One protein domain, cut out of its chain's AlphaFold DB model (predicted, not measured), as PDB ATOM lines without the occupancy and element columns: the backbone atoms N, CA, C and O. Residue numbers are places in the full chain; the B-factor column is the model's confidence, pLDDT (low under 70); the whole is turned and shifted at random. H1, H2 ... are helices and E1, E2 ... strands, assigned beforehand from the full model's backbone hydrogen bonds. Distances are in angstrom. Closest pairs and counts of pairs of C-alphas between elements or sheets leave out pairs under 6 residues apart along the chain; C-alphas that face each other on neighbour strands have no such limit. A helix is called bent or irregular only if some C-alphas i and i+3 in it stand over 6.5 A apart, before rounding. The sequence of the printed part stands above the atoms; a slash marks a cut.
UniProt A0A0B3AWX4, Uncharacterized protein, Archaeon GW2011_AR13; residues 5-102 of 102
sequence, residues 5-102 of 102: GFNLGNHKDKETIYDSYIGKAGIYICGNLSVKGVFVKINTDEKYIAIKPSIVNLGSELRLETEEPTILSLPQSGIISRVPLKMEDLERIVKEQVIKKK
ATOM      1  N   GLY A   5     248.660 275.799 209.795       59.34
ATOM      2  CA  GLY A   5     247.787 276.054 210.937       59.34
ATOM      3  C   GLY A   5     247.822 277.528 211.316       59.34
ATOM      4  O   GLY A   5     248.874 278.153 211.206       59.34
ATOM      5  N   PHE A   6     246.697 278.077 211.757       64.50
ATOM      6  CA  PHE A   6     246.610 279.460 212.229       64.50
ATOM      7  C   PHE A   6     245.812 279.527 213.527       64.50
ATOM      8  O   PHE A   6     244.958 278.677 213.757       64.50
ATOM      9  N   ASN A   7     246.126 280.511 214.372       61.91
ATOM     10  CA  ASN A   7     245.440 280.772 215.632       61.91
ATOM     11  C   ASN A   7     244.675 282.093 215.513       61.91
ATOM     12  O   ASN A   7     245.261 283.155 215.344       61.91
ATOM     13  N   LEU A   8     243.355 282.019 215.618       58.06
ATOM     14  CA  LEU A   8     242.452 283.158 215.446       58.06
ATOM     15  C   LEU A   8     242.387 284.121 216.639       58.06
ATOM     16  O   LEU A   8     241.689 285.128 216.560       58.06
ATOM     17  N   GLY A   9     243.103 283.835 217.728       54.00
ATOM     18  CA  GLY A   9     243.190 284.711 218.897       54.00
ATOM     19  C   GLY A   9     243.991 285.998 218.672       54.00
ATOM     20  O   GLY A   9     243.923 286.894 219.510       54.00
ATOM     21  N   ASN A  10     244.725 286.123 217.560       57.50
ATOM     22  CA  ASN A  10     245.509 287.312 217.236       57.50
ATOM     23  C   ASN A  10     244.855 288.125 216.108       57.50
ATOM     24  O   ASN A  10     244.781 287.698 214.959       57.50
ATOM     25  N   HIS A  11     244.422 289.351 216.417       50.53
ATOM     26  CA  HIS A  11     243.771 290.258 215.460       50.53
ATOM     27  C   HIS A  11     244.630 290.603 214.228       50.53
ATOM     28  O   HIS A  11     244.068 290.927 213.184       50.53
ATOM     29  N   LYS A  12     245.965 290.496 214.319       51.88
ATOM     30  CA  LYS A  12     246.891 290.705 213.189       51.88
ATOM     31  C   LYS A  12     246.803 289.622 212.103       51.88
ATOM     32  O   LYS A  12     247.314 289.836 211.011       51.88
ATOM     33  N   ASP A  13     246.128 288.505 212.369       59.31
ATOM     34  CA  ASP A  13     246.048 287.376 211.439       59.31
ATOM     35  C   ASP A  13     244.789 287.393 210.557       59.31
ATOM     36  O   ASP A  13     244.667 286.553 209.670       59.31
ATOM     37  N   LYS A  14     243.851 288.340 210.741       61.62
ATOM     38  CA  LYS A  14     242.602 288.363 209.954       61.62
ATOM     39  C   LYS A  14     242.865 288.569 208.458       61.62
ATOM     40  O   LYS A  14     242.423 287.738 207.673       61.62
ATOM     41  N   GLU A  15     243.600 289.611 208.064       64.00
ATOM     42  CA  GLU A  15     243.950 289.857 206.649       64.00
ATOM     43  C   GLU A  15     244.745 288.691 206.053       64.00
ATOM     44  O   GLU A  15     244.375 288.157 205.012       64.00
ATOM     45  N   THR A  16     245.750 288.197 206.777       68.38
ATOM     46  CA  THR A  16     246.552 287.037 206.362       68.38
ATOM     47  C   THR A  16     245.692 285.796 206.116       68.38
ATOM     48  O   THR A  16     245.939 285.049 205.166       68.38
ATOM     49  N   ILE A  17     244.669 285.560 206.947       68.38
ATOM     50  CA  ILE A  17     243.728 284.448 206.775       68.38
ATOM     51  C   ILE A  17     242.806 284.692 205.576       68.38
ATOM     52  O   ILE A  17     242.562 283.767 204.799       68.38
ATOM     53  N   TYR A  18     242.316 285.916 205.389       72.69
ATOM     54  CA  TYR A  18     241.522 286.259 204.210       72.69
ATOM     55  C   TYR A  18     242.319 285.978 202.926       72.69
ATOM     56  O   TYR A  18     241.891 285.153 202.118       72.69
ATOM     57  N   ASP A  19     243.524 286.528 202.795       72.75
ATOM     58  CA  ASP A  19     244.349 286.393 201.588       72.75
ATOM     59  C   ASP A  19     244.831 284.958 201.335       72.75
ATOM     60  O   ASP A  19     244.908 284.483 200.197       72.75
ATOM     61  N   SER A  20     245.152 284.231 202.407       72.88
ATOM     62  CA  SER A  20     245.744 282.897 202.288       72.88
ATOM     63  C   SER A  20     244.709 281.792 202.065       72.88
ATOM     64  O   SER A  20     245.070 280.712 201.577       72.88
ATOM     65  N   TYR A  21     243.438 282.016 202.418       77.31
ATOM     66  CA  TYR A  21     242.439 280.944 202.478       77.31
ATOM     67  C   TYR A  21     241.168 281.219 201.682       77.31
ATOM     68  O   TYR A  21     240.665 280.276 201.070       77.31
ATOM     69  N   ILE A  22     240.666 282.455 201.629       86.56
ATOM     70  CA  ILE A  22     239.418 282.751 200.912       86.56
ATOM     71  C   ILE A  22     239.572 282.427 199.423       86.56
ATOM     72  O   ILE A  22     240.592 282.697 198.789       86.56
ATOM     73  N   GLY A  23     238.555 281.770 198.868       87.38
ATOM     74  CA  GLY A  23     238.534 281.313 197.481       87.38
ATOM     75  C   GLY A  23     239.475 280.143 197.197       87.38
ATOM     76  O   GLY A  23     239.576 279.700 196.054       87.38
ATOM     77  N   LYS A  24     240.174 279.604 198.205       88.25
ATOM     78  CA  LYS A  24     241.102 278.495 198.001       88.25
ATOM     79  C   LYS A  24     240.460 277.151 198.330       88.25
ATOM     80  O   LYS A  24     239.935 276.932 199.426       88.25
ATOM     81  N   ALA A  25     240.590 276.214 197.397       91.19
ATOM     82  CA  ALA A  25     240.262 274.820 197.637       91.19
ATOM     83  C   ALA A  25     241.245 274.187 198.639       91.19
ATOM     84  O   ALA A  25     242.457 274.472 198.669       91.19
ATOM     85  N   GLY A  26     240.711 273.329 199.499       91.62
ATOM     86  CA  GLY A  26     241.495 272.629 200.499       91.62
ATOM     87  C   GLY A  26     240.696 271.611 201.289       91.62
ATOM     88  O   GLY A  26     239.473 271.537 201.210       91.62
ATOM     89  N   ILE A  27     241.434 270.833 202.071       90.12
ATOM     90  CA  ILE A  27     240.909 270.025 203.164       90.12
ATOM     91  C   ILE A  27     241.144 270.816 204.446       90.12
ATOM     92  O   ILE A  27     242.290 271.045 204.839       90.12
ATOM     93  N   TYR A  28     240.056 271.248 205.061       88.56
ATOM     94  CA  TYR A  28     240.012 272.004 206.300       88.56
ATOM     95  C   TYR A  28     239.761 271.045 207.449       88.56
ATOM     96  O   TYR A  28     238.788 270.298 207.429       88.56
ATOM     97  N   ILE A  29     240.667 271.029 208.421       85.94
ATOM     98  CA  ILE A  29     240.648 270.075 209.529       85.94
ATOM     99  C   ILE A  29     240.491 270.847 210.832       85.94
ATOM    100  O   ILE A  29     241.271 271.764 211.110       85.94
ATOM    101  N   CYS A  30     239.501 270.436 211.620       82.44
ATOM    102  CA  CYS A  30     239.172 270.989 212.923       82.44
ATOM    103  C   CYS A  30     238.820 269.843 213.884       82.44
ATOM    104  O   CYS A  30     237.751 269.242 213.786       82.44
ATOM    105  N   GLY A  31     239.730 269.509 214.804       80.44
ATOM    106  CA  GLY A  31     239.578 268.323 215.654       80.44
ATOM    107  C   GLY A  31     239.458 267.044 214.815       80.44
ATOM    108  O   GLY A  31     240.302 266.792 213.957       80.44
ATOM    109  N   ASN A  32     238.389 266.275 215.039       80.44
ATOM    110  CA  ASN A  32     238.085 265.044 214.293       80.44
ATOM    111  C   ASN A  32     237.292 265.294 212.999       80.44
ATOM    112  O   ASN A  32     237.023 264.360 212.247       80.44
ATOM    113  N   LEU A  33     236.906 266.544 212.740       82.31
ATOM    114  CA  LEU A  33     236.131 266.929 211.573       82.31
ATOM    115  C   LEU A  33     237.064 267.343 210.440       82.31
ATOM    116  O   LEU A  33     237.981 268.149 210.630       82.31
ATOM    117  N   SER A  34     236.808 266.823 209.241       87.88
ATOM    118  CA  SER A  34     237.477 267.293 208.030       87.88
ATOM    119  C   SER A  34     236.465 267.658 206.956       87.88
ATOM    120  O   SER A  34     235.494 266.940 206.725       87.88
ATOM    121  N   VAL A  35     236.696 268.791 206.300       89.94
ATOM    122  CA  VAL A  35     235.829 269.323 205.251       89.94
ATOM    123  C   VAL A  35     236.662 269.633 204.025       89.94
ATOM    124  O   VAL A  35     237.600 270.424 204.082       89.94
ATOM    125  N   LYS A  36     236.325 269.016 202.898       91.06
ATOM    126  CA  LYS A  36     236.930 269.320 201.598       91.06
ATOM    127  C   LYS A  36     236.055 270.339 200.897       91.06
ATOM    128  O   LYS A  36     234.883 270.059 200.712       91.06
ATOM    129  N   GLY A  37     236.592 271.478 200.493       91.94
ATOM    130  CA  GLY A  37     235.809 272.478 199.770       91.94
ATOM    131  C   GLY A  37     236.583 273.760 199.516       91.94
ATOM    132  O   GLY A  37     237.803 273.790 199.696       91.94
ATOM    133  N   VAL A  38     235.884 274.816 199.108       91.19
ATOM    134  CA  VAL A  38     236.451 276.164 199.000       91.19
ATOM    135  C   VAL A  38     236.044 276.975 200.216       91.19
ATOM    136  O   VAL A  38     234.876 277.014 200.591       91.19
ATOM    137  N   PHE A  39     237.007 277.627 200.850       89.69
ATOM    138  CA  PHE A  39     236.730 278.538 201.953       89.69
ATOM    139  C   PHE A  39     236.109 279.817 201.391       89.69
ATOM    140  O   PHE A  39     236.719 280.487 200.561       89.69
ATOM    141  N   VAL A  40     234.905 280.161 201.842       90.75
ATOM    142  CA  VAL A  40     234.146 281.302 201.300       90.75
ATOM    143  C   VAL A  40     233.970 282.451 202.283       90.75
ATOM    144  O   VAL A  40     233.812 283.588 201.853       90.75
ATOM    145  N   LYS A  41     233.996 282.189 203.595       88.00
ATOM    146  CA  LYS A  41     233.801 283.231 204.612       88.00
ATOM    147  C   LYS A  41     234.445 282.841 205.934       88.00
ATOM    148  O   LYS A  41     234.451 281.667 206.294       88.00
ATOM    149  N   ILE A  42     234.922 283.837 206.674       84.25
ATOM    150  CA  ILE A  42     235.284 283.713 208.085       84.25
ATOM    151  C   ILE A  42     234.568 284.777 208.907       84.25
ATOM    152  O   ILE A  42     234.508 285.940 208.513       84.25
ATOM    153  N   ASN A  43     234.044 284.376 210.060       82.88
ATOM    154  CA  ASN A  43     233.591 285.289 211.093       82.88
ATOM    155  C   ASN A  43     234.374 284.979 212.365       82.88
ATOM    156  O   ASN A  43     234.185 283.947 213.004       82.88
ATOM    157  N   THR A  44     235.298 285.861 212.710       76.25
ATOM    158  CA  THR A  44     236.126 285.711 213.906       76.25
ATOM    159  C   THR A  44     235.372 286.015 215.189       76.25
ATOM    160  O   THR A  44     235.731 285.483 216.234       76.25
ATOM    161  N   ASP A  45     234.351 286.864 215.108       78.94
ATOM    162  CA  ASP A  45     233.620 287.360 216.270       78.94
ATOM    163  C   ASP A  45     232.659 286.265 216.751       78.94
ATOM    164  O   ASP A  45     232.638 285.915 217.928       78.94
ATOM    165  N   GLU A  46     231.985 285.612 215.803       81.19
ATOM    166  CA  GLU A  46     231.183 284.401 216.028       81.19
ATOM    167  C   GLU A  46     232.009 283.105 215.975       81.19
ATOM    168  O   GLU A  46     231.472 282.011 216.138       81.19
ATOM    169  N   LYS A  47     233.323 283.212 215.760       79.00
ATOM    170  CA  LYS A  47     234.265 282.089 215.765       79.00
ATOM    171  C   LYS A  47     233.851 280.935 214.833       79.00
ATOM    172  O   LYS A  47     233.828 279.782 215.255       79.00
ATOM    173  N   TYR A  48     233.606 281.208 213.549       83.62
ATOM    174  CA  TYR A  48     233.391 280.168 212.533       83.62
ATOM    175  C   TYR A  48     234.037 280.466 211.173       83.62
ATOM    176  O   TYR A  48     234.321 281.615 210.824       83.62
ATOM    177  N   ILE A  49     234.202 279.417 210.364       85.94
ATOM    178  CA  ILE A  49     234.463 279.511 208.919       85.94
ATOM    179  C   ILE A  49     233.367 278.803 208.123       85.94
ATOM    180  O   ILE A  49     232.733 277.876 208.619       85.94
ATOM    181  N   ALA A  50     233.163 279.235 206.885       89.25
ATOM    182  CA  ALA A  50     232.195 278.662 205.960       89.25
ATOM    183  C   ALA A  50     232.902 278.115 204.718       89.25
ATOM    184  O   ALA A  50     233.774 278.778 204.144       89.25
ATOM    185  N   ILE A  51     232.498 276.921 204.284       90.56
ATOM    186  CA  ILE A  51     233.101 276.208 203.153       90.56
ATOM    187  C   ILE A  51     232.006 275.800 202.154       90.56
ATOM    188  O   ILE A  51     230.958 275.318 202.577       90.56
ATOM    189  N   LYS A  52     232.243 275.995 200.845       88.69
ATOM    190  CA  LYS A  52     231.345 275.620 199.733       88.69
ATOM    191  C   LYS A  52     232.096 275.290 198.434       88.69
ATOM    192  O   LYS A  52     233.169 275.838 198.221       88.69
ATOM    193  N   PRO A  53     231.507 274.492 197.525       82.62
ATOM    194  CA  PRO A  53     230.777 273.278 197.891       82.62
ATOM    195  C   PRO A  53     231.676 272.413 198.785       82.62
ATOM    196  O   PRO A  53     232.897 272.388 198.600       82.62
ATOM    197  N   SER A  54     231.094 271.751 199.779       83.88
ATOM    198  CA  SER A  54     231.848 271.061 200.826       83.88
ATOM    199  C   SER A  54     231.471 269.592 200.962       83.88
ATOM    200  O   SER A  54     230.308 269.208 200.900       83.88
ATOM    201  N   ILE A  55     232.478 268.753 201.190       85.75
ATOM    202  CA  ILE A  55     232.326 267.351 201.573       85.75
ATOM    203  C   ILE A  55     232.834 267.209 202.993       85.75
ATOM    204  O   ILE A  55     234.026 267.387 203.253       85.75
ATOM    205  N   VAL A  56     231.921 266.883 203.891       84.38
ATOM    206  CA  VAL A  56     232.160 266.729 205.318       84.38
ATOM    207  C   VAL A  56     232.405 265.260 205.625       84.38
ATOM    208  O   VAL A  56     231.640 264.406 205.185       84.38
ATOM    209  N   ASN A  57     233.465 264.978 206.378       83.50
ATOM    210  CA  ASN A  57     233.751 263.662 206.933       83.50
ATOM    211  C   ASN A  57     233.741 263.733 208.466       83.50
ATOM    212  O   ASN A  57     234.576 264.424 209.060       83.50
ATOM    213  N   LEU A  58     232.808 262.992 209.066       76.06
ATOM    214  CA  LEU A  58     232.603 262.831 210.510       76.06
ATOM    215  C   LEU A  58     233.039 261.436 210.997       76.06
ATOM    216  O   LEU A  58     232.414 260.840 211.868       76.06
ATOM    217  N   GLY A  59     234.099 260.871 210.417       73.38
ATOM    218  CA  GLY A  59     234.648 259.567 210.797       73.38
ATOM    219  C   GLY A  59     233.881 258.389 210.193       73.38
ATOM    220  O   GLY A  59     234.470 257.612 209.445       73.38
ATOM    221  N   SER A  60     232.583 258.266 210.482       69.81
ATOM    222  CA  SER A  60     231.707 257.207 209.947       69.81
ATOM    223  C   SER A  60     230.796 257.674 208.814       69.81
ATOM    224  O   SER A  60     230.254 256.846 208.086       69.81
ATOM    225  N   GLU A  61     230.627 258.987 208.647       72.06
ATOM    226  CA  GLU A  61     229.660 259.558 207.710       72.06
ATOM    227  C   GLU A  61     230.307 260.582 206.779       72.06
ATOM    228  O   GLU A  61     231.069 261.458 207.201       72.06
ATOM    229  N   LEU A  62     229.971 260.463 205.493       77.31
ATOM    230  CA  LEU A  62     230.333 261.412 204.450       77.31
ATOM    231  C   LEU A  62     229.074 262.119 203.954       77.31
ATOM    232  O   LEU A  62     228.144 261.479 203.464       77.31
ATOM    233  N   ARG A  63     229.062 263.451 204.029       80.12
ATOM    234  CA  ARG A  63     227.962 264.280 203.524       80.12
ATOM    235  C   ARG A  63     228.490 265.327 202.556       80.12
ATOM    236  O   ARG A  63     229.469 266.010 202.837       80.12
ATOM    237  N   LEU A  64     227.816 265.458 201.418       78.81
ATOM    238  CA  LEU A  64     228.005 266.566 200.487       78.81
ATOM    239  C   LEU A  64     226.986 267.674 200.791       78.81
ATOM    240  O   LEU A  64     225.788 267.383 200.810       78.81
ATOM    241  N   GLU A  65     227.476 268.902 200.956       74.31
ATOM    242  CA  GLU A  65     226.712 270.145 201.118       74.31
ATOM    243  C   GLU A  65     227.058 271.075 199.949       74.31
ATOM    244  O   GLU A  65     228.199 271.520 199.800       74.31
ATOM    245  N   THR A  66     226.097 271.324 199.060       69.19
ATOM    246  CA  THR A  66     226.314 272.192 197.885       69.19
ATOM    247  C   THR A  66     225.497 273.480 197.936       69.19
ATOM    248  O   THR A  66     225.985 274.512 197.482       69.19
ATOM    249  N   GLU A  67     224.305 273.449 198.538       69.75
ATOM    250  CA  GLU A  67     223.418 274.613 198.652       69.75
ATOM    251  C   GLU A  67     223.749 275.468 199.879       69.75
ATOM    252  O   GLU A  67     223.925 276.685 199.767       69.75
ATOM    253  N   GLU A  68     223.942 274.837 201.038       78.94
ATOM    254  CA  GLU A  68     224.308 275.498 202.293       78.94
ATOM    255  C   GLU A  68     225.805 275.351 202.596       78.94
ATOM    256  O   GLU A  68     226.422 274.347 202.239       78.94
ATOM    257  N   PRO A  69     226.446 276.375 203.189       84.94
ATOM    258  CA  PRO A  69     227.853 276.275 203.534       84.94
ATOM    259  C   PRO A  69     228.014 275.326 204.708       84.94
ATOM    260  O   PRO A  69     227.298 275.444 205.700       84.94
ATOM    261  N   THR A  70     229.028 274.465 204.670       86.88
ATOM    262  CA  THR A  70     229.435 273.807 205.910       86.88
ATOM    263  C   THR A  70     230.070 274.846 206.821       86.88
ATOM    264  O   THR A  70     231.101 275.434 206.476       86.88
ATOM    265  N   ILE A  71     229.456 275.047 207.984       86.69
ATOM    266  CA  ILE A  71     229.983 275.898 209.043       86.69
ATOM    267  C   ILE A  71     230.888 275.061 209.942       86.69
ATOM    268  O   ILE A  71     230.462 274.066 210.524       86.69
ATOM    269  N   LEU A  72     232.149 275.470 210.050       83.44
ATOM    270  CA  LEU A  72     233.086 274.926 211.022       83.44
ATOM    271  C   LEU A  72     233.278 275.930 212.147       83.44
ATOM    272  O   LEU A  72     233.900 276.977 211.949       83.44
ATOM    273  N   SER A  73     232.767 275.586 213.326       82.06
ATOM    274  CA  SER A  73     233.037 276.331 214.550       82.06
ATOM    275  C   SER A  73     234.511 276.208 214.919       82.06
ATOM    276  O   SER A  73     235.091 275.120 214.911       82.06
ATOM    277  N   LEU A  74     235.121 277.338 215.246       73.94
ATOM    278  CA  LEU A  74     236.514 277.424 215.643       73.94
ATOM    279  C   LEU A  74     236.648 276.898 217.078       73.94
ATOM    280  O   LEU A  74     235.931 277.366 217.968       73.94
ATOM    281  N   PRO A  75     237.555 275.941 217.339       68.31
ATOM    282  CA  PRO A  75     237.778 275.443 218.687       68.31
ATOM    283  C   PRO A  75     238.370 276.561 219.554       68.31
ATOM    284  O   PRO A  75     238.928 277.526 219.034       68.31
ATOM    285  N   GLN A  76     238.316 276.427 220.883       61.38
ATOM    286  CA  GLN A  76     238.914 277.414 221.801       61.38
ATOM    287  C   GLN A  76     240.417 277.633 221.551       61.38
ATOM    288  O   GLN A  76     240.916 278.732 221.766       61.38
ATOM    289  N   SER A  77     241.121 276.614 221.045       62.09
ATOM    290  CA  SER A  77     242.523 276.714 220.619       62.09
ATOM    291  C   SER A  77     242.721 277.510 219.323       62.09
ATOM    292  O   SER A  77     243.846 277.879 218.999       62.09
ATOM    293  N   GLY A  78     241.653 277.749 218.560       61.47
ATOM    294  CA  GLY A  78     241.655 278.518 217.320       61.47
ATOM    295  C   GLY A  78     242.337 277.832 216.138       61.47
ATOM    296  O   GLY A  78     242.463 278.466 215.098       61.47
ATOM    297  N   ILE A  79     242.780 276.574 216.272       69.44
ATOM    298  CA  ILE A  79     243.598 275.908 215.251       69.44
ATOM    299  C   ILE A  79     242.715 275.270 214.181       69.44
ATOM    300  O   ILE A  79     242.163 274.188 214.380       69.44
ATOM    301  N   ILE A  80     242.678 275.889 213.003       75.19
ATOM    302  CA  ILE A  80     242.304 275.204 211.763       75.19
ATOM    303  C   ILE A  80     243.570 274.867 211.006       75.19
ATOM    304  O   ILE A  80     244.484 275.680 210.894       75.19
ATOM    305  N   SER A  81     243.606 273.669 210.441       80.62
ATOM    306  CA  SER A  81     244.642 273.295 209.491       80.62
ATOM    307  C   SER A  81     244.082 273.172 208.089       80.62
ATOM    308  O   SER A  81     243.021 272.579 207.900       80.62
ATOM    309  N   ARG A  82     244.830 273.664 207.101       84.81
ATOM    310  CA  ARG A  82     244.528 273.435 205.687       84.81
ATOM    311  C   ARG A  82     245.569 272.539 205.045       84.81
ATOM    312  O   ARG A  82     246.774 272.765 205.174       84.81
ATOM    313  N   VAL A  83     245.075 271.579 204.278       88.06
ATOM    314  CA  VAL A  83     245.837 270.876 203.249       88.06
ATOM    315  C   VAL A  83     245.363 271.410 201.895       88.06
ATOM    316  O   VAL A  83     244.177 271.276 201.591       88.06
ATOM    317  N   PRO A  84     246.223 272.066 201.095       88.50
ATOM    318  CA  PRO A  84     245.833 272.556 199.777       88.50
ATOM    319  C   PRO A  84     245.304 271.429 198.887       88.50
ATOM    320  O   PRO A  84     245.863 270.332 198.872       88.50
ATOM    321  N   LEU A  85     244.243 271.723 198.141       89.25
ATOM    322  CA  LEU A  85     243.634 270.825 197.167       89.25
ATOM    323  C   LEU A  85     243.520 271.581 195.841       89.25
ATOM    324  O   LEU A  85     243.216 272.775 195.852       89.25
ATOM    325  N   LYS A  86     243.783 270.919 194.710       90.19
ATOM    326  CA  LYS A  86     243.530 271.527 193.399       90.19
ATOM    327  C   LYS A  86     242.023 271.644 193.179       90.19
ATOM    328  O   LYS A  86     241.267 270.779 193.618       90.19
ATOM    329  N   MET A  87     241.595 272.695 192.486       87.06
ATOM    330  CA  MET A  87     240.172 272.905 192.204       87.06
ATOM    331  C   MET A  87     239.585 271.741 191.386       87.06
ATOM    332  O   MET A  87     238.543 271.210 191.752       87.06
ATOM    333  N   GLU A  88     240.317 271.257 190.379       88.81
ATOM    334  CA  GLU A  88     239.940 270.096 189.552       88.81
ATOM    335  C   GLU A  88     239.705 268.822 190.382       88.81
ATOM    336  O   GLU A  88     238.745 268.082 190.161       88.81
ATOM    337  N   ASP A  89     240.562 268.576 191.379       88.62
ATOM    338  CA  ASP A  89     240.407 267.436 192.280       88.62
ATOM    339  C   ASP A  89     239.149 267.584 193.137       88.62
ATOM    340  O   ASP A  89     238.412 266.616 193.318       88.62
ATOM    341  N   LEU A  90     238.874 268.789 193.643       87.00
ATOM    342  CA  LEU A  90     237.658 269.059 194.406       87.00
ATOM    343  C   LEU A  90     236.404 268.828 193.554       87.00
ATOM    344  O   LEU A  90     235.488 268.138 193.997       87.00
ATOM    345  N   GLU A  91     236.376 269.361 192.334       86.88
ATOM    346  CA  GLU A  91     235.258 269.196 191.403       86.88
ATOM    347  C   GLU A  91     234.986 267.726 191.089       86.88
ATOM    348  O   GLU A  91     233.829 267.298 191.097       86.88
ATOM    349  N   ARG A  92     236.040 266.936 190.859       87.50
ATOM    350  CA  ARG A  92     235.923 265.492 190.641       87.50
ATOM    351  C   ARG A  92     235.288 264.793 191.841       87.50
ATOM    352  O   ARG A  92     234.308 264.072 191.663       87.50
ATOM    353  N   ILE A  93     235.787 265.043 193.055       84.62
ATOM    354  CA  ILE A  93     235.248 264.406 194.267       84.62
ATOM    355  C   ILE A  93     233.777 264.807 194.466       84.62
ATOM    356  O   ILE A  93     232.946 263.955 194.773       84.62
ATOM    357  N   VAL A  94     233.429 266.084 194.270       82.25
ATOM    358  CA  VAL A  94     232.038 266.554 194.385       82.25
ATOM    359  C   VAL A  94     231.137 265.832 193.385       82.25
ATOM    360  O   VAL A  94     230.108 265.296 193.792       82.25
ATOM    361  N   LYS A  95     231.537 265.735 192.109       83.50
ATOM    362  CA  LYS A  95     230.771 265.009 191.081       83.50
ATOM    363  C   LYS A  95     230.552 263.542 191.461       83.50
ATOM    364  O   LYS A  95     229.422 263.069 191.402       83.50
ATOM    365  N   GLU A  96     231.594 262.842 191.907       82.06
ATOM    366  CA  GLU A  96     231.496 261.437 192.331       82.06
ATOM    367  C   GLU A  96     230.517 261.237 193.500       82.06
ATOM    368  O   GLU A  96     229.769 260.260 193.523       82.06
ATOM    369  N   GLN A  97     230.484 262.163 194.465       75.06
ATOM    370  CA  GLN A  97     229.569 262.081 195.610       75.06
ATOM    371  C   GLN A  97     228.118 262.420 195.244       75.06
ATOM    372  O   GLN A  97     227.203 261.824 195.809       75.06
ATOM    373  N   VAL A  98     227.887 263.337 194.296       70.31
ATOM    374  CA  VAL A  98     226.535 263.605 193.767       70.31
ATOM    375  C   VAL A  98     225.981 262.367 193.065       70.31
ATOM    376  O   VAL A  98     224.820 262.026 193.269       70.31
ATOM    377  N   ILE A  99     226.805 261.675 192.271       62.88
ATOM    378  CA  ILE A  99     226.383 260.472 191.534       62.88
ATOM    379  C   ILE A  99     225.989 259.347 192.497       62.88
ATOM    380  O   ILE A  99     224.988 258.688 192.264       62.88
ATOM    381  N   LYS A 100     226.709 259.167 193.611       59.59
ATOM    382  CA  LYS A 100     226.383 258.146 194.626       59.59
ATOM    383  C   LYS A 100     225.083 258.400 195.401       59.59
ATOM    384  O   LYS A 100     224.632 257.500 196.100       59.59
ATOM    385  N   LYS A 101     224.523 259.613 195.339       56.72
ATOM    386  CA  LYS A 101     223.257 259.972 196.002       56.72
ATOM    387  C   LYS A 101     222.022 259.813 195.099       56.72
ATOM    388  O   LYS A 101     220.918 260.008 195.603       56.72
ATOM    389  N   LYS A 102     222.195 259.525 193.803       50.00
ATOM    390  CA  LYS A 102     221.102 259.232 192.859       50.00
ATOM    391  C   LYS A 102     220.904 257.730 192.726       50.00
ATOM    392  O   LYS A 102     219.732 257.342 192.555       50.00
TER     393      LYS A 102
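What this domain is: This is residues 5 to 102 of the 102 residues of an uncharacterized protein of Archaeon GW2011_AR13 (UniProt A0A0B3AWX4). One strongly twisted, branched sheet of seven strands folds over where its long strands E3 and E4 bend, with H1 and H2 on the same face, toward opposite ends of the longest axis. H2 runs across the strands, while H1 lies beside them. The 98 printed residues, with two named helices and seven named strands, run E1 H1 E2 E3 E4 E5 E6 E7 H2; neighbour strands are antiparallel and the class is mixed. The whole is compact, with a radius of gyration of the C-alphas of 13.3 A and spans of 44 by 25 by 21 A.

How they stand to each other: E4, residues 48 to 57, has E3, residues 33 to 43, on one side (N 36 to O 55, 2.8 A). On its other side are E5, residues 62 to 65 (N 54 to O 65, 2.9 A), and E6, residues 70 to 73 (N 49 to O 72, 2.9 A). E3 and E4 bend by 110 degrees, at residues 37 and 53. E2, residues 25 to 30, pairs with E3 (N 28 to O 35, 2.8 A); E2 E3 E4 E5 is a meander, each strand the antiparallel neighbour of the one before. E7, residues 79 to 84, pairs with E2 (N 27 to O 83, 2.8 A) and with E1, residues 5 to 7 (N 6 to O 80, 3.4 A). H2, residues 87 to 99, has a height over the sheet of 9.1 A; the C-alphas of Leu 64 and Gln 97 are its closest to E5, 6.8 A. H1, residues 11 to 21, is over none of the strands at a height of 7.4 A; its closest C-alphas to E3 are Tyr 21 and Phe 39, 6.2 A. Every O i to N i+4 pair is within hydrogen-bond range in H2, and 5 of 7 in H1.

Where its parts are: E1 begins at C-alpha 5 (247.787, 276.054, 210.937), and H2 ends at C-alpha 99 (226.383, 260.472, 191.534). E3 measures 18.5 A, E4 17.4 A, H2 18.6 A and H1 16.0 A; H1 is irregular, with C-alphas 12 and 15 7.2 A apart.

The domain as a whole: The C-alphas farthest apart, of Lys 12 and Lys 102, are 45.5 A apart. The printed part has no cut, and its links are tight. Confidence is under 70 at residues 5 to 17, 60, 66 to 67, 75 to 79 and 99 to 102.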